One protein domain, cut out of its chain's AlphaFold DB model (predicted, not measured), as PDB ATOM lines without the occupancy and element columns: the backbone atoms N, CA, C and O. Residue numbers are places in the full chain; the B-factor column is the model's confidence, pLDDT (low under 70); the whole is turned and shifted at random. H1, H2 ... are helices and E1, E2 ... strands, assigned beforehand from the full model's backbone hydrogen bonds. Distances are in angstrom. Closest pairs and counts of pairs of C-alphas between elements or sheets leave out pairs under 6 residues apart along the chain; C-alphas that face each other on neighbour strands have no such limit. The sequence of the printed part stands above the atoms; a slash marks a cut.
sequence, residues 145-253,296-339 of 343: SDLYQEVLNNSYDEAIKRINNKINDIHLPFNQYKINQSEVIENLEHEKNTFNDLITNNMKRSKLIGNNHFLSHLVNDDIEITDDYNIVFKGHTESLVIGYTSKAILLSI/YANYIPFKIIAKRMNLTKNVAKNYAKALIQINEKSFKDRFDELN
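This is residues 145 to 253 and 296 to 339 of the 343 residues of an uncharacterized protein of Poseidonibacter sp. SJOD-M-33 (UniProt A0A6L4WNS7). A long helix, H1, lies beside the shorter H2, and H5 packs slantwise on both in a loose three-helix bundle; H6 packs on H5, with H7 and H8 making a second group beyond it. Small H3 and H4 lie toward the end where H1 begins, and the short hairpin E1 E2 is beside H1. The printed part has 153 residues, in the order H1 H2 H3 H4 E1 E2 H5 H6 H7 H8, mostly helix, with an antiparallel sheet E1 - E2. It is compact, radius of gyration of the C-alphas 15.6 A, and flat, spanning 49 by 42 by 23 A.

H1, residues 145 to 169, touches H2, residues 182 to 194, with residues 153 to 160 alone; this helical hairpin has a shallow tilt of 5 degrees, opposite ways, with closest C-alphas Ile 160 and Ile 185, 6.3 A. H5, residues 234 to 252, touches H1 at a steep tilt of 39 degrees, the same way, closest C-alphas Ala 159 and Val 241, 5.2 A. H1, H2 and H5 form an up and down bundle, each running against the one before. H3, residues 202 to 209, touches H4, residues 216 to 220, with C-alphas Leu 208 and Ser 216 closest, 4.4 A. E1, residues 223 to 225, and E2, residues 231 to 233, are an antiparallel hairpin with N 224 and O 232 within hydrogen-bond range, 2.9 A. H6, residues 300 to 308, touches H5 at a shallow tilt of 26 degrees, opposite ways, closest C-alphas Gly 243 and Pro 301, 3.8 A. H7, residues 313 to 324, forms a helical hairpin with H6, closest C-alphas Ala 306 and Ala 316, 5.7 A. H8, residues 328 to 339, only just touches H7, with 3 pairs of C-alphas within 8 A; its residues 328 to 332 alone touch residue 317 of H7, closest C-alphas Lys 317 and Phe 331, 6.9 A. Every O i to N i+4 pair is within hydrogen-bond range in H2, H3, H5, H6 and H7; H1 has 20 of 21, H8 6 of 8, and H4 0 of 1 but 2 of 2 O i to N i+3 pairs.

H1 begins at C-alpha 145 (100.879, 107.231, 79.960) and spans 35.9 A. H2 spans 18.1 A, H5 27.1 A, H7 16.2 A, and H8 18.2 A, ending at C-alpha 339 (128.613, 83.092, 84.387).

The C-alphas of Asn 175 and Asn 202 are farthest apart, 49.7 A. Residues 254 to 295 are not printed; C-alphas 253 and 296 are 13.5 A apart. The link H1 to H2 is long. Mean pLDDT of the printed part is 75.8, with 49 residues under 70, among them 167 to 179 and 220 to 232.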
ATOM      1  N   SER A 145      99.449 107.008  79.743       63.66
ATOM      2  CA  SER A 145     100.879 107.231  79.960       63.66
ATOM      3  C   SER A 145     101.219 107.701  81.373       63.66
ATOM      4  O   SER A 145     102.267 107.328  81.891       63.66
ATOM      5  N   ASP A 146     100.337 108.484  81.992       68.38
ATOM      6  CA  ASP A 146     100.550 109.016  83.338       68.38
ATOM      7  C   ASP A 146     100.430 107.907  84.388       68.38
ATOM      8  O   ASP A 146     101.341 107.734  85.195       68.38
ATOM      9  N   LEU A 147      99.399 107.061  84.282       59.81
ATOM     10  CA  LEU A 147      99.221 105.887  85.138       59.81
ATOM     11  C   LEU A 147     100.384 104.897  84.992       59.81
ATOM     12  O   LEU A 147     100.942 104.440  85.979       59.81
ATOM     13  N   TYR A 148     100.822 104.584  83.771       66.38
ATOM     14  CA  TYR A 148     101.968 103.688  83.579       66.38
ATOM     15  C   TYR A 148     103.288 104.288  84.093       66.38
ATOM     16  O   TYR A 148     104.161 103.550  84.557       66.38
ATOM     17  N   GLN A 149     103.449 105.614  84.032       84.56
ATOM     18  CA  GLN A 149     104.583 106.292  84.658       84.56
ATOM     19  C   GLN A 149     104.499 106.223  86.188       84.56
ATOM     20  O   GLN A 149     105.525 106.026  86.840       84.56
ATOM     21  N   GLU A 150     103.301 106.336  86.758       74.12
ATOM     22  CA  GLU A 150     103.051 106.131  88.186       74.12
ATOM     23  C   GLU A 150     103.379 104.693  88.609       74.12
ATOM     24  O   GLU A 150     104.137 104.500  89.554       74.12
ATOM     25  N   VAL A 151     102.933 103.682  87.854       76.25
ATOM     26  CA  VAL A 151     103.262 102.263  88.092       76.25
ATOM     27  C   VAL A 151     104.776 102.029  88.057       76.25
ATOM     28  O   VAL A 151     105.317 101.320  88.909       76.25
ATOM     29  N   LEU A 152     105.497 102.652  87.116       86.88
ATOM     30  CA  LEU A 152     106.962 102.595  87.076       86.88
ATOM     31  C   LEU A 152     107.586 103.227  88.329       86.88
ATOM     32  O   LEU A 152     108.476 102.637  88.937       86.88
ATOM     33  N   ASN A 153     107.104 104.397  88.749       89.81
ATOM     34  CA  ASN A 153     107.593 105.076  89.950       89.81
ATOM     35  C   ASN A 153     107.335 104.245  91.218       89.81
ATOM     36  O   ASN A 153     108.259 104.046  92.009       89.81
ATOM     37  N   ASN A 154     106.131 103.684  91.353       80.94
ATOM     38  CA  ASN A 154     105.753 102.783  92.439       80.94
ATOM     39  C   ASN A 154     106.626 101.522  92.453       80.94
ATOM     40  O   ASN A 154     106.971 101.022  93.519       80.94
ATOM     41  N   SER A 155     107.034 101.021  91.281       89.75
ATOM     42  CA  SER A 155     107.918  99.853  91.166       89.75
ATOM     43  C   SER A 155     109.284 100.098  91.811       89.75
ATOM     44  O   SER A 155     109.816  99.199  92.465       89.75
ATOM     45  N   TYR A 156     109.831 101.311  91.663       95.69
ATOM     46  CA  TYR A 156     111.067 101.728  92.331       95.69
ATOM     47  C   TYR A 156     110.868 101.916  93.838       95.69
ATOM     48  O   TYR A 156     111.687 101.430  94.618       95.69
ATOM     49  N   ASP A 157     109.778 102.564  94.255       93.25
ATOM     50  CA  ASP A 157     109.492 102.818  95.674       93.25
ATOM     51  C   ASP A 157     109.263 101.512  96.449       93.25
ATOM     52  O   ASP A 157     109.844 101.293  97.516       93.25
ATOM     53  N   GLU A 158     108.508 100.584  95.863       89.75
ATOM     54  CA  GLU A 158     108.313  99.245  96.410       89.75
ATOM     55  C   GLU A 158     109.625  98.450  96.422       89.75
ATOM     56  O   GLU A 158     109.903  97.733  97.386       89.75
ATOM     57  N   ALA A 159     110.476  98.581  95.397       93.19
ATOM     58  CA  ALA A 159     111.781  97.926  95.396       93.19
ATOM     59  C   ALA A 159     112.671  98.436  96.541       93.19
ATOM     60  O   ALA A 159     113.252  97.624  97.264       93.19
ATOM     61  N   ILE A 160     112.728  99.754  96.759       93.69
ATOM     62  CA  ILE A 160     113.443 100.384  97.880       93.69
ATOM     63  C   ILE A 160     112.902  99.862  99.217       93.69
ATOM     64  O   ILE A 160     113.679  99.404 100.061       93.69
ATOM     65  N   LYS A 161     111.574  99.848  99.395       91.75
ATOM     66  CA  LYS A 161     110.915  99.313 100.596       91.75
ATOM     67  C   LYS A 161     111.282  97.846 100.837       91.75
ATOM     68  O   LYS A 161     111.715  97.486 101.934       91.75
ATOM     69  N   ARG A 162     111.166  96.991  99.814       87.06
ATOM     70  CA  ARG A 162     111.479  95.554  99.901       87.06
ATOM     71  C   ARG A 162     112.955  95.295 100.179       87.06
ATOM     72  O   ARG A 162     113.250  94.363 100.918       87.06
ATOM     73  N   ILE A 163     113.871  96.085  99.619       86.31
ATOM     74  CA  ILE A 163     115.312  95.982  99.895       86.31
ATOM     75  C   ILE A 163     115.589  96.331 101.356       86.31
ATOM     76  O   ILE A 163     116.228  95.540 102.046       86.31
ATOM     77  N   ASN A 164     115.045  97.452 101.842       84.81
ATOM     78  CA  ASN A 164     115.191  97.867 103.238       84.81
ATOM     79  C   ASN A 164     114.673  96.793 104.209       84.81
ATOM     80  O   ASN A 164     115.317  96.530 105.222       84.81
ATOM     81  N   ASN A 165     113.553  96.137 103.887       80.19
ATOM     82  CA  ASN A 165     112.995  95.061 104.709       80.19
ATOM     83  C   ASN A 165     113.815  93.763 104.603       80.19
ATOM     84  O   ASN A 165     114.271  93.244 105.620       80.19
ATOM     85  N   LYS A 166     114.083  93.271 103.383       70.56
ATOM     86  CA  LYS A 166     114.836  92.023 103.161       70.56
ATOM     87  C   LYS A 166     116.227  92.069 103.770       70.56
ATOM     88  O   LYS A 166     116.673  91.069 104.312       70.56
ATOM     89  N   ILE A 167     116.926  93.195 103.673       66.81
ATOM     90  CA  ILE A 167     118.280  93.325 104.214       66.81
ATOM     91  C   ILE A 167     118.301  93.160 105.739       66.81
ATOM     92  O   ILE A 167     119.242  92.564 106.263       66.81
ATOM     93  N   ASN A 168     117.262  93.622 106.437       62.00
ATOM     94  CA  ASN A 168     117.137  93.424 107.881       62.00
ATOM     95  C   ASN A 168     116.851  91.957 108.248       62.00
ATOM     96  O   ASN A 168     117.274  91.506 109.310       62.00
ATOM     97  N   ASP A 169     116.190  91.213 107.356       56.66
ATOM     98  CA  ASP A 169     115.828  89.804 107.555       56.66
ATOM     99  C   ASP A 169     116.920  88.818 107.101       56.66
ATOM    100  O   ASP A 169     116.881  87.632 107.443       56.66
ATOM    101  N   ILE A 170     117.912  89.272 106.323       58.06
ATOM    102  CA  ILE A 170     119.027  88.421 105.900       58.06
ATOM    103  C   ILE A 170     119.931  88.166 107.108       58.06
ATOM    104  O   ILE A 170     120.835  88.935 107.437       58.06
ATOM    105  N   HIS A 171     119.731  87.007 107.730       50.69
ATOM    106  CA  HIS A 171     120.705  86.404 108.629       50.69
ATOM    107  C   HIS A 171     121.906  85.923 107.819       50.69
ATOM    108  O   HIS A 171     122.019  84.752 107.446       50.69
ATOM    109  N   LEU A 172     122.833  86.839 107.535       53.50
ATOM    110  CA  LEU A 172     124.172  86.423 107.153       53.50
ATOM    111  C   LEU A 172     124.711  85.518 108.273       53.50
ATOM    112  O   LEU A 172     124.489  85.812 109.448       53.50
ATOM    113  N   PRO A 173     125.478  84.458 107.961       48.75
ATOM    114  CA  PRO A 173     126.077  83.573 108.968       48.75
ATOM    115  C   PRO A 173     127.095  84.272 109.901       48.75
ATOM    116  O   PRO A 173     127.779  83.596 110.673       48.75
ATOM    117  N   PHE A 174     127.175  85.604 109.819       52.81
ATOM    118  CA  PHE A 174     127.965  86.536 110.602       52.81
ATOM    119  C   PHE A 174     127.017  87.604 111.178       52.81
ATOM    120  O   PHE A 174     126.710  88.602 110.527       52.81
ATOM    121  N   ASN A 175     126.573  87.420 112.420       47.22
ATOM    122  CA  ASN A 175     125.592  88.295 113.084       47.22
ATOM    123  C   ASN A 175     126.090  89.733 113.370       47.22
ATOM    124  O   ASN A 175     125.368  90.523 113.967       47.22
ATOM    125  N   GLN A 176     127.324  90.077 112.991       52.38
ATOM    126  CA  GLN A 176     127.980  91.343 113.347       52.38
ATOM    127  C   GLN A 176     128.079  92.361 112.201       52.38
ATOM    128  O   GLN A 176     128.553  93.474 112.421       52.38
ATOM    129  N   TYR A 177     127.635  92.021 110.987       55.44
ATOM    130  CA  TYR A 177     127.695  92.943 109.851       55.44
ATOM    131  C   TYR A 177     126.346  93.591 109.601       55.44
ATOM    132  O   TYR A 177     125.388  92.931 109.204       55.44
ATOM    133  N   LYS A 178     126.294  94.912 109.767       61.50
ATOM    134  CA  LYS A 178     125.180  95.712 109.272       61.50
ATOM    135  C   LYS A 178     125.394  95.958 107.782       61.50
ATOM    136  O   LYS A 178     126.389  96.570 107.396       61.50
ATOM    137  N   ILE A 179     124.478  95.469 106.955       67.56
ATOM    138  CA  ILE A 179     124.503  95.746 105.520       67.56
ATOM    139  C   ILE A 179     124.222  97.245 105.324       67.56
ATOM    140  O   ILE A 179     123.193  97.759 105.761       67.56
ATOM    141  N   ASN A 180     125.160  97.963 104.710       70.31
ATOM    142  CA  ASN A 180     124.980  99.341 104.285       70.31
ATOM    143  C   ASN A 180     124.248  99.359 102.936       70.31
ATOM    144  O   ASN A 180     124.810  99.007 101.899       70.31
ATOM    145  N   GLN A 181     122.990  99.788 102.972       78.12
ATOM    146  CA  GLN A 181     122.132  99.896 101.796       78.12
ATOM    147  C   GLN A 181     122.116 101.296 101.166       78.12
ATOM    148  O   GLN A 181     121.581 101.433 100.073       78.12
ATOM    149  N   SER A 182     122.733 102.313 101.787       83.50
ATOM    150  CA  SER A 182     122.647 103.714 101.342       83.50
ATOM    151  C   SER A 182     123.065 103.901  99.884       83.50
ATOM    152  O   SER A 182     122.283 104.422  99.101       83.50
ATOM    153  N   GLU A 183     124.224 103.367  99.481       83.12
ATOM    154  CA  GLU A 183     124.687 103.471  98.087       83.12
ATOM    155  C   GLU A 183     123.701 102.812  97.106       83.12
ATOM    156  O   GLU A 183     123.499 103.265  95.984       83.12
ATOM    157  N   VAL A 184     123.085 101.698  97.502       85.75
ATOM    158  CA  VAL A 184     122.144 100.974  96.643       85.75
ATOM    159  C   VAL A 184     120.819 101.723  96.510       85.75
ATOM    160  O   VAL A 184     120.294 101.796  95.400       85.75
ATOM    161  N   ILE A 185     120.317 102.310  97.596       91.19
ATOM    162  CA  ILE A 185     119.112 103.142  97.559       91.19
ATOM    163  C   ILE A 185     119.360 104.405  96.726       91.19
ATOM    164  O   ILE A 185     118.569 104.690  95.835       91.19
ATOM    165  N   GLU A 186     120.499 105.081  96.905       89.88
ATOM    166  CA  GLU A 186     120.885 106.241  96.086       89.88
ATOM    167  C   GLU A 186     120.934 105.900  94.586       89.88
ATOM    168  O   GLU A 186     120.476 106.681  93.751       89.88
ATOM    169  N   ASN A 187     121.441 104.715  94.224       87.38
ATOM    170  CA  ASN A 187     121.445 104.260  92.831       87.38
ATOM    171  C   ASN A 187     120.024 104.044  92.283       87.38
ATOM    172  O   ASN A 187     119.759 104.418  91.143       87.38
ATOM    173  N   LEU A 188     119.119 103.460  93.076       91.00
ATOM    174  CA  LEU A 188     117.719 103.250  92.683       91.00
ATOM    175  C   LEU A 188     116.954 104.569  92.551       91.00
ATOM    176  O   LEU A 188     116.198 104.745  91.599       91.00
ATOM    177  N   GLU A 189     117.179 105.519  93.454       93.12
ATOM    178  CA  GLU A 189     116.597 106.860  93.367       93.12
ATOM    179  C   GLU A 189     117.129 107.627  92.150       93.12
ATOM    180  O   GLU A 189     116.367 108.269  91.424       93.12
ATOM    181  N   HIS A 190     118.433 107.530  91.876       90.62
ATOM    182  CA  HIS A 190     119.024 108.106  90.671       90.62
ATOM    183  C   HIS A 190     118.434 107.492  89.394       90.62
ATOM    184  O   HIS A 190     118.127 108.211  88.439       90.62
ATOM    185  N   GLU A 191     118.245 106.173  89.382       91.00
ATOM    186  CA  GLU A 191     117.619 105.455  88.279       91.00
ATOM    187  C   GLU A 191     116.167 105.907  88.055       91.00
ATOM    188  O   GLU A 191     115.821 106.296  86.935       91.00
ATOM    189  N   LYS A 192     115.354 105.960  89.118       93.62
ATOM    190  CA  LYS A 192     113.981 106.491  89.093       93.62
ATOM    191  C   LYS A 192     113.940 107.890  88.476       93.62
ATOM    192  O   LYS A 192     113.158 108.148  87.564       93.62
ATOM    193  N   ASN A 193     114.831 108.778  88.917       92.31
ATOM    194  CA  ASN A 193     114.922 110.146  88.404       92.31
ATOM    195  C   ASN A 193     115.360 110.207  86.931       92.31
ATOM    196  O   ASN A 193     114.864 111.042  86.177       92.31
ATOM    197  N   THR A 194     116.255 109.315  86.499       90.00
ATOM    198  CA  THR A 194     116.729 109.230  85.104       90.00
ATOM    199  C   THR A 194     115.602 108.853  84.137       90.00
ATOM    200  O   THR A 194     115.591 109.299  82.986       90.00
ATOM    201  N   PHE A 195     114.641 108.055  84.602       90.12
ATOM    202  CA  PHE A 195     113.487 107.598  83.825       90.12
ATOM    203  C   PHE A 195     112.185 108.314  84.167       90.12
ATOM    204  O   PHE A 195     111.109 107.878  83.747       90.12
ATOM    205  N   ASN A 196     112.272 109.431  84.883       86.25
ATOM    206  CA  ASN A 196     111.117 110.263  85.132       86.25
ATOM    207  C   ASN A 196     110.693 110.889  83.805       86.25
ATOM    208  O   ASN A 196     111.511 111.594  83.231       86.25
ATOM    209  N   ASP A 197     109.456 110.638  83.361       89.12
ATOM    210  CA  ASP A 197     108.884 110.953  82.037       89.12
ATOM    211  C   ASP A 197     109.039 109.895  80.929       89.12
ATOM    212  O   ASP A 197     108.555 110.122  79.817       89.12
ATOM    213  N   LEU A 198     109.721 108.768  81.173       88.69
ATOM    214  CA  LEU A 198     110.004 107.761  80.143       88.69
ATOM    215  C   LEU A 198     108.751 107.366  79.340       88.69
ATOM    216  O   LEU A 198     108.829 107.152  78.125       88.69
ATOM    217  N   ILE A 199     107.611 107.279  80.023       80.38
ATOM    218  CA  ILE A 199     106.333 106.864  79.457       80.38
ATOM    219  C   ILE A 199     105.460 108.069  79.076       80.38
ATOM    220  O   ILE A 199     104.777 108.021  78.054       80.38
ATOM    221  N   THR A 200     105.496 109.178  79.812       79.81
ATOM    222  CA  THR A 200     104.694 110.374  79.478       79.81
ATOM    223  C   THR A 200     105.247 111.127  78.264       79.81
ATOM    224  O   THR A 200     104.488 111.657  77.450       79.81
ATOM    225  N   ASN A 201     106.563 111.089  78.039       88.19
ATOM    226  CA  ASN A 201     107.209 111.700  76.884       88.19
ATOM    227  C   ASN A 201     106.975 110.882  75.602       88.19
ATOM    228  O   ASN A 201     107.515 109.787  75.434       88.19
ATOM    229  N   ASN A 202     106.252 111.455  74.635       81.69
ATOM    230  CA  ASN A 202     105.892 110.790  73.374       81.69
ATOM    231  C   ASN A 202     107.090 110.181  72.616       81.69
ATOM    232  O   ASN A 202     106.974 109.084  72.065       81.69
ATOM    233  N   MET A 203     108.243 110.861  72.578       86.88
ATOM    234  CA  MET A 203     109.427 110.360  71.866       86.88
ATOM    235  C   MET A 203     110.065 109.173  72.587       86.88
ATOM    236  O   MET A 203     110.474 108.208  71.938       86.88
ATOM    237  N   LYS A 204     110.163 109.233  73.921       87.31
ATOM    238  CA  LYS A 204     110.707 108.141  74.742       87.31
ATOM    239  C   LYS A 204     109.756 106.940  74.740       87.31
ATOM    240  O   LYS A 204     110.188 105.828  74.432       87.31
ATOM    241  N   ARG A 205     108.455 107.182  74.917       84.81
ATOM    242  CA  ARG A 205     107.393 106.169  74.847       84.81
ATOM    243  C   ARG A 205     107.348 105.452  73.501       84.81
ATOM    244  O   ARG A 205     107.256 104.229  73.465       84.81
ATOM    245  N   SER A 206     107.488 106.175  72.392       73.12
ATOM    246  CA  SER A 206     107.527 105.550  71.060       73.12
ATOM    247  C   SER A 206     108.686 104.555  70.919       73.12
ATOM    248  O   SER A 206     108.540 103.522  70.268       73.12
ATOM    249  N   LYS A 207     109.829 104.818  71.570       81.62
ATOM    250  CA  LYS A 207     110.956 103.874  71.603       81.62
ATOM    251  C   LYS A 207     110.658 102.643  72.461       81.62
ATOM    252  O   LYS A 207     111.109 101.567  72.084       81.62
ATOM    253  N   LEU A 208     109.911 102.782  73.561       79.62
ATOM    254  CA  LEU A 208     109.443 101.643  74.367       79.62
ATOM    255  C   LEU A 208     108.512 100.732  73.561       79.62
ATOM    256  O   LEU A 208     108.763  99.538  73.447       79.62
ATOM    257  N   ILE A 209     107.471 101.303  72.949       72.88
ATOM    258  CA  ILE A 209     106.474 100.542  72.176       72.88
ATOM    259  C   ILE A 209     107.125  99.876  70.957       72.88
ATOM    260  O   ILE A 209     106.837  98.726  70.640       72.88
ATOM    261  N   GLY A 210     108.040 100.581  70.287       68.19
ATOM    262  CA  GLY A 210     108.767 100.068  69.126       68.19
ATOM    263  C   GLY A 210     109.865  99.050  69.447       68.19
ATOM    264  O   GLY A 210     110.637  98.728  68.550       68.19
ATOM    265  N   ASN A 211     109.985  98.590  70.699       72.69
ATOM    266  CA  ASN A 211     111.039  97.686  71.169       72.69
ATOM    267  C   ASN A 211     112.478  98.200  70.919       72.69
ATOM    268  O   ASN A 211     113.426  97.431  70.767       72.69
ATOM    269  N   ASN A 212     112.639  99.525  70.862       77.12
ATOM    270  CA  ASN A 212     113.895 100.227  70.579       77.12
ATOM    271  C   ASN A 212     114.526 100.841  71.840       77.12
ATOM    272  O   ASN A 212     115.551 101.522  71.766       77.12
ATOM    273  N   HIS A 213     113.909 100.630  73.002       85.31
ATOM    274  CA  HIS A 213     114.412 101.045  74.305       85.31
ATOM    275  C   HIS A 213     114.763  99.821  75.159       85.31
ATOM    276  O   HIS A 213     114.148  98.765  75.038       85.31
ATOM    277  N   PHE A 214     115.732  99.929  76.065       83.56
ATOM    278  CA  PHE A 214     116.129  98.780  76.890       83.56
ATOM    279  C   PHE A 214     115.083  98.395  77.960       83.56
ATOM    280  O   PHE A 214     115.067  97.258  78.419       83.56
ATOM    281  N   LEU A 215     114.180  99.322  78.303       87.38
ATOM    282  CA  LEU A 215     113.000  99.092  79.156       87.38
ATOM    283  C   LEU A 215     111.747  98.667  78.366       87.38
ATOM    284  O   LEU A 215     110.646  98.679  78.900       87.38
ATOM    285  N   SER A 216     111.874  98.283  77.090       82.38
ATOM    286  CA  SER A 216     110.704  97.855  76.293       82.38
ATOM    287  C   SER A 216     110.042  96.580  76.826       82.38
ATOM    288  O   SER A 216     108.913  96.278  76.460       82.38
ATOM    289  N   HIS A 217     110.709  95.845  77.717       80.06
ATOM    290  CA  HIS A 217     110.112  94.711  78.419       80.06
ATOM    291  C   HIS A 217     108.911  95.116  79.290       80.06
ATOM    292  O   HIS A 217     108.005  94.308  79.435       80.06
ATOM    293  N   LEU A 218     108.860  96.361  79.796       78.94
ATOM    294  CA  LEU A 218     107.764  96.860  80.643       78.94
ATOM    295  C   LEU A 218     106.410  96.810  79.926       78.94
ATOM    296  O   LEU A 218     105.369  96.688  80.552       78.94
ATOM    297  N   VAL A 219     106.432  96.880  78.593       72.94
ATOM    298  CA  VAL A 219     105.249  96.807  77.727       72.94
ATOM    299  C   VAL A 219     104.514  95.472  77.892       72.94
ATOM    300  O   VAL A 219     103.305  95.412  77.699       72.94
ATOM    301  N   ASN A 220     105.237  94.406  78.238       66.06
ATOM    302  CA  ASN A 220     104.689  93.060  78.399       66.06
ATOM    303  C   ASN A 220     104.923  92.510  79.812       66.06
ATOM    304  O   ASN A 220     104.864  91.298  79.993       66.06
ATOM    305  N   ASP A 221     105.274  93.369  80.770       59.25
ATOM    306  CA  ASP A 221     105.447  92.945  82.153       59.25
ATOM    307  C   ASP A 221     104.079  92.856  82.835       59.25
ATOM    308  O   ASP A 221     103.185  93.666  82.570       59.25
ATOM    309  N   ASP A 222     103.931  91.867  83.708       62.31
ATOM    310  CA  ASP A 222     102.724  91.708  84.504       62.31
ATOM    311  C   ASP A 222     102.657  92.810  85.564       62.31
ATOM    312  O   ASP A 222     103.673  93.328  86.037       62.31
ATOM    313  N   ILE A 223     101.441  93.140  85.981       63.94
ATOM    314  CA  ILE A 223     101.197  94.106  87.045       63.94
ATOM    315  C   ILE A 223     100.795  93.360  88.321       63.94
ATOM    316  O   ILE A 223     100.007  92.414  88.277       63.94
ATOM    317  N   GLU A 224     101.321  93.787  89.469       65.50
ATOM    318  CA  GLU A 224     100.900  93.310  90.790       65.50
ATOM    319  C   GLU A 224     100.461  94.466  91.696       65.50
ATOM    320  O   GLU A 224     100.892  95.607  91.529       65.50
ATOM    321  N   ILE A 225      99.600  94.151  92.666       54.44
ATOM    322  CA  ILE A 225      99.191  95.069  93.732       54.44
ATOM    323  C   ILE A 225      99.981  94.697  94.988       54.44
ATOM    324  O   ILE A 225      99.978  93.534  95.396       54.44
ATOM    325  N   THR A 226     100.668  95.667  95.585       56.78
ATOM    326  CA  THR A 226     101.467  95.472  96.803       56.78
ATOM    327  C   THR A 226     100.586  95.435  98.055       56.78
ATOM    328  O   THR A 226      99.403  95.772  98.012       56.78
ATOM    329  N   ASP A 227     101.170  95.075  99.201       52.22
ATOM    330  CA  ASP A 227     100.469  95.074 100.497       52.22
ATOM    331  C   ASP A 227      99.942  96.470 100.900       52.22
ATOM    332  O   ASP A 227      98.983  96.569 101.665       52.22
ATOM    333  N   ASP A 228     100.533  97.541 100.356       52.25
ATOM    334  CA  ASP A 228     100.098  98.931 100.564       52.25
ATOM    335  C   ASP A 228      99.096  99.400  99.493       52.25
ATOM    336  O   ASP A 228      98.824 100.593  99.377       52.25
ATOM    337  N   TYR A 229      98.558  98.478  98.691       52.66
ATOM    338  CA  TYR A 229      97.628  98.748  97.591       52.66
ATOM    339  C   TYR A 229      98.211  99.564  96.421       52.66
ATOM    340  O   TYR A 229      97.454 100.055  95.585       52.66
ATOM    341  N   ASN A 230      99.539  99.666  96.307       53.44
ATOM    342  CA  ASN A 230     100.182 100.289  95.146       53.44
ATOM    343  C   ASN A 230     100.247  99.314  93.970       53.44
ATOM    344  O   ASN A 230     100.454  98.116  94.156       53.44
ATOM    345  N   ILE A 231     100.130  99.839  92.754       57.97
ATOM    346  CA  ILE A 231     100.241  99.065  91.514       57.97
ATOM    347  C   ILE A 231     101.681  99.155  90.993       57.97
ATOM    348  O   ILE A 231     102.201 100.261  90.839       57.97
ATOM    349  N   VAL A 232     102.321  98.013  90.715       68.81
ATOM    350  CA  VAL A 232     103.727  97.929  90.265       68.81
ATOM    351  C   VAL A 232     103.915  96.936  89.114       68.81
ATOM    352  O   VAL A 232     103.113  96.022  88.933       68.81
ATOM    353  N   PHE A 233     105.005  97.082  88.357       78.38
ATOM    354  CA  PHE A 233     105.455  96.094  87.377       78.38
ATOM    355  C   PHE A 233     106.149  94.936  88.091       78.38
ATOM    356  O   PHE A 233     107.261  95.079  88.602       78.38
ATOM    357  N   LYS A 234     105.501  93.775  88.120       78.69
ATOM    358  CA  LYS A 234     105.919  92.623  88.918       78.69
ATOM    359  C   LYS A 234     107.330  92.150  88.575       78.69
ATOM    360  O   LYS A 234     108.197  92.091  89.452       78.69
ATOM    361  N   GLY A 235     107.579  91.816  87.309       76.31
ATOM    362  CA  GLY A 235     108.864  91.281  86.867       76.31
ATOM    363  C   GLY A 235     109.999  92.282  87.070       76.31
ATOM    364  O   GLY A 235     111.092  91.909  87.516       76.31
ATOM    365  N   HIS A 236     109.737  93.559  86.798       89.50
ATOM    366  CA  HIS A 236     110.678  94.654  86.998       89.50
ATOM    367  C   HIS A 236     111.014  94.865  88.476       89.50
ATOM    368  O   HIS A 236     112.191  94.801  88.844       89.50
ATOM    369  N   THR A 237     110.007  95.021  89.341       90.00
ATOM    370  CA  THR A 237     110.189  95.197  90.789       90.00
ATOM    371  C   THR A 237     110.960  94.030  91.396       90.00
ATOM    372  O   THR A 237     111.935  94.243  92.119       90.00
ATOM    373  N   GLU A 238     110.599  92.784  91.077       84.94
ATOM    374  CA  GLU A 238     111.324  91.613  91.579       84.94
ATOM    375  C   GLU A 238     112.800  91.598  91.150       84.94
ATOM    376  O   GLU A 238     113.688  91.248  91.938       84.94
ATOM    377  N   SER A 239     113.065  91.971  89.898       85.12
ATOM    378  CA  SER A 239     114.410  92.001  89.323       85.12
ATOM    379  C   SER A 239     115.290  93.058  89.988       85.12
ATOM    380  O   SER A 239     116.435  92.757  90.345       85.12
ATOM    381  N   LEU A 240     114.744  94.260  90.209       91.88
ATOM    382  CA  LEU A 240     115.410  95.338  90.939       91.88
ATOM    383  C   LEU A 240     115.747  94.899  92.365       91.88
ATOM    384  O   LEU A 240     116.911  94.970  92.762       91.88
ATOM    385  N   VAL A 241     114.764  94.375  93.107       87.50
ATOM    386  CA  VAL A 241     114.948  93.952  94.504       87.50
ATOM    387  C   VAL A 241     116.102  92.970  94.630       87.50
ATOM    388  O   VAL A 241     116.985  93.171  95.460       87.50
ATOM    389  N   ILE A 242     116.134  91.916  93.815       79.50
ATOM    390  CA  ILE A 242     117.180  90.892  93.930       79.50
ATOM    391  C   ILE A 242     118.531  91.451  93.496       79.50
ATOM    392  O   ILE A 242     119.499  91.332  94.244       79.50
ATOM    393  N   GLY A 243     118.595  92.093  92.325       82.06
ATOM    394  CA  GLY A 243     119.852  92.598  91.776       82.06
ATOM    395  C   GLY A 243     120.558  93.562  92.727       82.06
ATOM    396  O   GLY A 243     121.751  93.418  93.009       82.06
ATOM    397  N   TYR A 244     119.803  94.513  93.271       86.12
ATOM    398  CA  TYR A 244     120.324  95.532  94.170       86.12
ATOM    399  C   TYR A 244     120.542  95.021  95.603       86.12
ATOM    400  O   TYR A 244     121.541  95.399  96.216       86.12
ATOM    401  N   THR A 245     119.729  94.083  96.108       80.62
ATOM    402  CA  THR A 245     120.022  93.392  97.383       80.62
ATOM    403  C   THR A 245     121.352  92.638  97.300       80.62
ATOM    404  O   THR A 245     122.193  92.766  98.191       80.62
ATOM    405  N   SER A 246     121.607  91.911  96.206       75.00
ATOM    406  CA  SER A 246     122.884  91.216  95.991       75.00
ATOM    407  C   SER A 246     124.074  92.181  95.962       75.00
ATOM    408  O   SER A 246     125.120  91.886  96.545       75.00
ATOM    409  N   LYS A 247     123.917  93.360  95.340       80.31
ATOM    410  CA  LYS A 247     124.937  94.421  95.376       80.31
ATOM    411  C   LYS A 247     125.155  94.952  96.798       80.31
ATOM    412  O   LYS A 247     126.307  95.083  97.209       80.31
ATOM    413  N   ALA A 248     124.090  95.215  97.557       78.69
ATOM    414  CA  ALA A 248     124.183  95.739  98.922       78.69
ATOM    415  C   ALA A 248     124.967  94.794  99.846       78.69
ATOM    416  O   ALA A 248     125.878  95.232 100.556       78.69
ATOM    417  N   ILE A 249     124.682  93.489  99.781       73.31
ATOM    418  CA  ILE A 249     125.406  92.456 100.540       73.31
ATOM    419  C   ILE A 249     126.906  92.504 100.215       73.31
ATOM    420  O   ILE A 249     127.741  92.564 101.115       73.31
ATOM    421  N   LEU A 250     127.260  92.543  98.928       72.38
ATOM    422  CA  LEU A 250     128.656  92.549  98.480       72.38
ATOM    423  C   LEU A 250     129.451  93.784  98.892       72.38
ATOM    424  O   LEU A 250     130.640  93.682  99.211       72.38
ATOM    425  N   LEU A 251     128.822  94.955  98.842       71.31
ATOM    426  CA  LEU A 251     129.465  96.204  99.238       71.31
ATOM    427  C   LEU A 251     129.747  96.232 100.740       71.31
ATOM    428  O   LEU A 251     130.815  96.688 101.156       71.31
ATOM    429  N   SER A 252     128.825  95.671 101.521       65.06
ATOM    430  CA  SER A 252     128.823  95.719 102.986       65.06
ATOM    431  C   SER A 252     129.730  94.698 103.662       65.06
ATOM    432  O   SER A 252     129.994  94.790 104.859       65.06
ATOM    433  N   ILE A 253     130.230  93.724 102.908       67.25
ATOM    434  CA  ILE A 253     131.180  92.742 103.410       67.25
ATOM    435  C   ILE A 253     132.587  93.368 103.460       67.25
ATOM    436  O   ILE A 253     133.180  93.721 102.428       67.25
ATOM    437  N   TYR A 296     133.463  93.346  90.809       63.75
ATOM    438  CA  TYR A 296     132.269  93.201  89.965       63.75
ATOM    439  C   TYR A 296     130.932  93.657  90.579       63.75
ATOM    440  O   TYR A 296     129.899  93.486  89.937       63.75
ATOM    441  N   ALA A 297     130.916  94.278  91.768       66.12
ATOM    442  CA  ALA A 297     129.669  94.626  92.476       66.12
ATOM    443  C   ALA A 297     128.686  95.478  91.643       66.12
ATOM    444  O   ALA A 297     127.478  95.272  91.706       66.12
ATOM    445  N   ASN A 298     129.200  96.376  90.797       67.44
ATOM    446  CA  ASN A 298     128.379  97.239  89.938       67.44
ATOM    447  C   ASN A 298     127.757  96.521  88.727       67.44
ATOM    448  O   ASN A 298     126.846  97.063  88.118       67.44
ATOM    449  N   TYR A 299     128.232  95.327  88.358       76.38
ATOM    450  CA  TYR A 299     127.748  94.585  87.182       76.38
ATOM    451  C   TYR A 299     126.717  93.508  87.539       76.38
ATOM    452  O   TYR A 299     125.978  93.041  86.672       76.38
ATOM    453  N   ILE A 300     126.649  93.136  88.817       74.56
ATOM    454  CA  ILE A 300     125.761  92.093  89.334       74.56
ATOM    455  C   ILE A 300     124.280  92.466  89.213       74.56
ATOM    456  O   ILE A 300     123.544  91.635  88.674       74.56
ATOM    457  N   PRO A 301     123.832  93.687  89.593       80.06
ATOM    458  CA  PRO A 301     122.436  94.076  89.407       80.06
ATOM    459  C   PRO A 301     121.989  93.904  87.957       80.06
ATOM    460  O   PRO A 301     121.006  93.224  87.686       80.06
ATOM    461  N   PHE A 302     122.776  94.415  87.007       85.31
ATOM    462  CA  PHE A 302     122.437  94.369  85.584       85.31
ATOM    463  C   PHE A 302     122.367  92.956  85.025       85.31
ATOM    464  O   PHE A 302     121.537  92.680  84.163       85.31
ATOM    465  N   LYS A 303     123.214  92.046  85.510       81.19
ATOM    466  CA  LYS A 303     123.154  90.644  85.107       81.19
ATOM    467  C   LYS A 303     121.902  89.950  85.627       81.19
ATOM    468  O   LYS A 303     121.242  89.248  84.862       81.19
ATOM    469  N   ILE A 304     121.587  90.134  86.906       78.56
ATOM    470  CA  ILE A 304     120.408  89.526  87.531       78.56
ATOM    471  C   ILE A 304     119.136  90.043  86.855       78.56
ATOM    472  O   ILE A 304     118.296  89.238  86.449       78.56
ATOM    473  N   ILE A 305     119.048  91.362  86.655       84.56
ATOM    474  CA  ILE A 305     117.940  92.006  85.947       84.56
ATOM    475  C   ILE A 305     117.828  91.441  84.528       84.56
ATOM    476  O   ILE A 305     116.759  90.995  84.126       84.56
ATOM    477  N   ALA A 306     118.936  91.354  83.787       84.19
ATOM    478  CA  ALA A 306     118.915  90.802  82.437       84.19
ATOM    479  C   ALA A 306     118.422  89.350  82.384       84.19
ATOM    480  O   ALA A 306     117.617  89.019  81.522       84.19
ATOM    481  N   LYS A 307     118.865  88.491  83.310       81.44
ATOM    482  CA  LYS A 307     118.439  87.085  83.366       81.44
ATOM    483  C   LYS A 307     116.941  86.969  83.652       81.44
ATOM    484  O   LYS A 307     116.256  86.219  82.966       81.44
ATOM    485  N   ARG A 308     116.430  87.706  84.644       79.12
ATOM    486  CA  ARG A 308     115.018  87.621  85.052       79.12
ATOM    487  C   ARG A 308     114.059  88.226  84.044       79.12
ATOM    488  O   ARG A 308     113.001  87.665  83.803       79.12
ATOM    489  N   MET A 309     114.459  89.323  83.419       80.94
ATOM    490  CA  MET A 309     113.646  90.012  82.420       80.94
ATOM    491  C   MET A 309     113.895  89.488  80.996       80.94
ATOM    492  O   MET A 309     113.452  90.099  80.027       80.94
ATOM    493  N   ASN A 310     114.636  88.378  80.861       77.94
ATOM    494  CA  ASN A 310     115.015  87.747  79.595       77.94
ATOM    495  C   ASN A 310     115.633  88.727  78.571       77.94
ATOM    496  O   ASN A 310     115.345  88.696  77.373       77.94
ATOM    497  N   LEU A 311     116.480  89.639  79.051       82.88
ATOM    498  CA  LEU A 311     117.138  90.648  78.230       82.88
ATOM    499  C   LEU A 311     118.403  90.077  77.605       82.88
ATOM    500  O   LEU A 311     119.219  89.417  78.250       82.88
ATOM    501  N   THR A 312     118.640  90.438  76.346       84.94
ATOM    502  CA  THR A 312     119.938  90.169  75.730       84.94
ATOM    503  C   THR A 312     121.036  90.970  76.428       84.94
ATOM    504  O   THR A 312     120.824  92.069  76.949       84.94
ATOM    505  N   LYS A 313     122.269  90.471  76.352       82.44
ATOM    506  CA  LYS A 313     123.444  91.159  76.896       82.44
ATOM    507  C   LYS A 313     123.600  92.599  76.388       82.44
ATOM    508  O   LYS A 313     123.999  93.483  77.141       82.44
ATOM    509  N   ASN A 314     123.281  92.848  75.117       82.69
ATOM    510  CA  ASN A 314     123.357  94.189  74.535       82.69
ATOM    511  C   ASN A 314     122.319  95.143  75.141       82.69
ATOM    512  O   ASN A 314     122.623  96.316  75.348       82.69
ATOM    513  N   VAL A 315     121.126  94.641  75.465       83.88
ATOM    514  CA  VAL A 315     120.077  95.419  76.136       83.88
ATOM    515  C   VAL A 315     120.497  95.757  77.568       83.88
ATOM    516  O   VAL A 315     120.453  96.923  77.953       83.88
ATOM    517  N   ALA A 316     121.025  94.777  78.307       82.94
ATOM    518  CA  ALA A 316     121.571  94.982  79.651       82.94
ATOM    519  C   ALA A 316     122.727  96.000  79.673       82.94
ATOM    520  O   ALA A 316     122.820  96.841  80.564       82.94
ATOM    521  N   LYS A 317     123.590  95.966  78.652       83.06
ATOM    522  CA  LYS A 317     124.678  96.933  78.459       83.06
ATOM    523  C   LYS A 317     124.157  98.354  78.258       83.06
ATOM    524  O   LYS A 317     124.697  99.291  78.839       83.06
ATOM    525  N   ASN A 318     123.130  98.521  77.425       82.19
ATOM    526  CA  ASN A 318     122.539  99.830  77.155       82.19
ATOM    527  C   ASN A 318     121.855 100.402  78.401       82.19
ATOM    528  O   ASN A 318     122.020 101.588  78.677       82.19
ATOM    529  N   TYR A 319     121.178  99.548  79.172       84.69
ATOM    530  CA  TYR A 319     120.621  99.897  80.479       84.69
ATOM    531  C   TYR A 319     121.722 100.385  81.437       84.69
ATOM    532  O   TYR A 319     121.669 101.509  81.925       84.69
ATOM    533  N   ALA A 320     122.804  99.616  81.602       80.06
ATOM    534  CA  ALA A 320     123.921 100.000  82.469       80.06
ATOM    535  C   ALA A 320     124.632 101.295  82.023       80.06
ATOM    536  O   ALA A 320     125.066 102.098  82.851       80.06
ATOM    537  N   LYS A 321     124.751 101.521  80.709       81.19
ATOM    538  CA  LYS A 321     125.357 102.736  80.145       81.19
ATOM    539  C   LYS A 321     124.534 103.987  80.457       81.19
ATOM    540  O   LYS A 321     125.135 105.026  80.717       81.19
ATOM    541  N   ALA A 322     123.205 103.882  80.429       76.12
ATOM    542  CA  ALA A 322     122.311 104.992  80.753       76.12
ATOM    543  C   ALA A 322     122.446 105.443  82.216       76.12
ATOM    544  O   ALA A 322     122.282 106.624  82.490       76.12
ATOM    545  N   LEU A 323     122.799 104.519  83.115       75.50
ATOM    546  CA  LEU A 323     122.823 104.759  84.557       75.50
ATOM    547  C   LEU A 323     124.205 105.105  85.116       75.50
ATOM    548  O   LEU A 323     124.300 105.885  86.054       75.50
ATOM    549  N   ILE A 324     125.288 104.536  84.570       65.50
ATOM    550  CA  ILE A 324     126.628 104.666  85.184       65.50
ATOM    551  C   ILE A 324     127.737 105.007  84.170       65.50
ATOM    552  O   ILE A 324     128.917 104.821  84.455       65.50
ATOM    553  N   GLN A 325     127.389 105.476  82.960       61.22
ATOM    554  CA  GLN A 325     128.342 105.888  81.904       61.22
ATOM    555  C   GLN A 325     129.521 104.905  81.691       61.22
ATOM    556  O   GLN A 325     130.676 105.295  81.515       61.22
ATOM    557  N   ILE A 326     129.243 103.600  81.725       64.31
ATOM    558  CA  ILE A 326     130.280 102.558  81.752       64.31
ATOM    559  C   ILE A 326     131.001 102.417  80.396       64.31
ATOM    560  O   ILE A 326     130.385 102.474  79.330       64.31
ATOM    561  N   ASN A 327     132.314 102.144  80.436       68.25
ATOM    562  CA  ASN A 327     133.111 101.759  79.265       68.25
ATOM    563  C   ASN A 327     132.660 100.398  78.686       68.25
ATOM    564  O   ASN A 327     132.650  99.373  79.372       68.25
ATOM    565  N   GLU A 328     132.369 100.377  77.387       62.88
ATOM    566  CA  GLU A 328     131.758  99.253  76.670       62.88
ATOM    567  C   GLU A 328     132.543  97.934  76.725       62.88
ATOM    568  O   GLU A 328     131.960  96.876  76.973       62.88
ATOM    569  N   LYS A 329     133.866  97.985  76.528       66.50
ATOM    570  CA  LYS A 329     134.718  96.788  76.547       66.50
ATOM    571  C   LYS A 329     134.753  96.187  77.951       66.50
ATOM    572  O   LYS A 329     134.580  94.986  78.125       66.50
ATOM    573  N   SER A 330     134.848  97.058  78.956       66.75
ATOM    574  CA  SER A 330     134.864  96.644  80.357       66.75
ATOM    575  C   SER A 330     133.553  95.998  80.810       66.75
ATOM    576  O   SER A 330     133.600  95.056  81.588       66.75
ATOM    577  N   PHE A 331     132.397  96.432  80.297       71.38
ATOM    578  CA  PHE A 331     131.120  95.791  80.614       71.38
ATOM    579  C   PHE A 331     131.032  94.386  80.020       71.38
ATOM    580  O   PHE A 331     130.627  93.455  80.710       71.38
ATOM    581  N   LYS A 332     131.412  94.221  78.745       66.75
ATOM    582  CA  LYS A 332     131.269  92.942  78.041       66.75
ATOM    583  C   LYS A 332     132.099  91.847  78.707       66.75
ATOM    584  O   LYS A 332     131.536  90.800  79.017       66.75
ATOM    585  N   ASP A 333     133.373  92.117  78.959       66.44
ATOM    586  CA  ASP A 333     134.288  91.136  79.542       66.44
ATOM    587  C   ASP A 333     133.829  90.752  80.965       66.44
ATOM    588  O   ASP A 333     133.728  89.579  81.306       66.44
ATOM    589  N   ARG A 334     133.393  91.740  81.763       70.62
ATOM    590  CA  ARG A 334     132.983  91.535  83.166       70.62
ATOM    591  C   ARG A 334     131.615  90.875  83.336       70.62
ATOM    592  O   ARG A 334     131.391  90.179  84.320       70.62
ATOM    593  N   PHE A 335     130.684  91.103  82.412       72.44
ATOM    594  CA  PHE A 335     129.354  90.489  82.457       72.44
ATOM    595  C   PHE A 335     129.418  88.976  82.187       72.44
ATOM    596  O   PHE A 335     128.664  88.218  82.798       72.44
ATOM    597  N   ASP A 336     130.329  88.538  81.305       65.81
ATOM    598  CA  ASP A 336     130.525  87.114  80.984       65.81
ATOM    599  C   ASP A 336     131.246  86.362  82.107       65.81
ATOM    600  O   ASP A 336     130.869  85.232  82.405       65.81
ATOM    601  N   GLU A 337     132.215  86.991  82.781       62.53
ATOM    602  CA  GLU A 337     132.935  86.396  83.923       62.53
ATOM    603  C   GLU A 337     131.993  85.968  85.059       62.53
ATOM    604  O   GLU A 337     132.230  84.970  85.728       62.53
ATOM    605  N   LEU A 338     130.867  86.659  85.245       60.34
ATOM    606  CA  LEU A 338     129.880  86.297  86.259       60.34
ATOM    607  C   LEU A 338     129.140  84.977  85.946       60.34
ATOM    608  O   LEU A 338     128.288  84.583  86.738       60.34
ATOM    609  N   ASN A 339     129.308  84.347  84.766       48.41
ATOM    610  CA  ASN A 339     128.613  83.092  84.387       48.41
ATOM    611  C   ASN A 339     129.093  81.863  85.154       48.41
ATOM    612  O   ASN A 339     128.397  80.857  85.143       48.41
TER     613      ASN A 339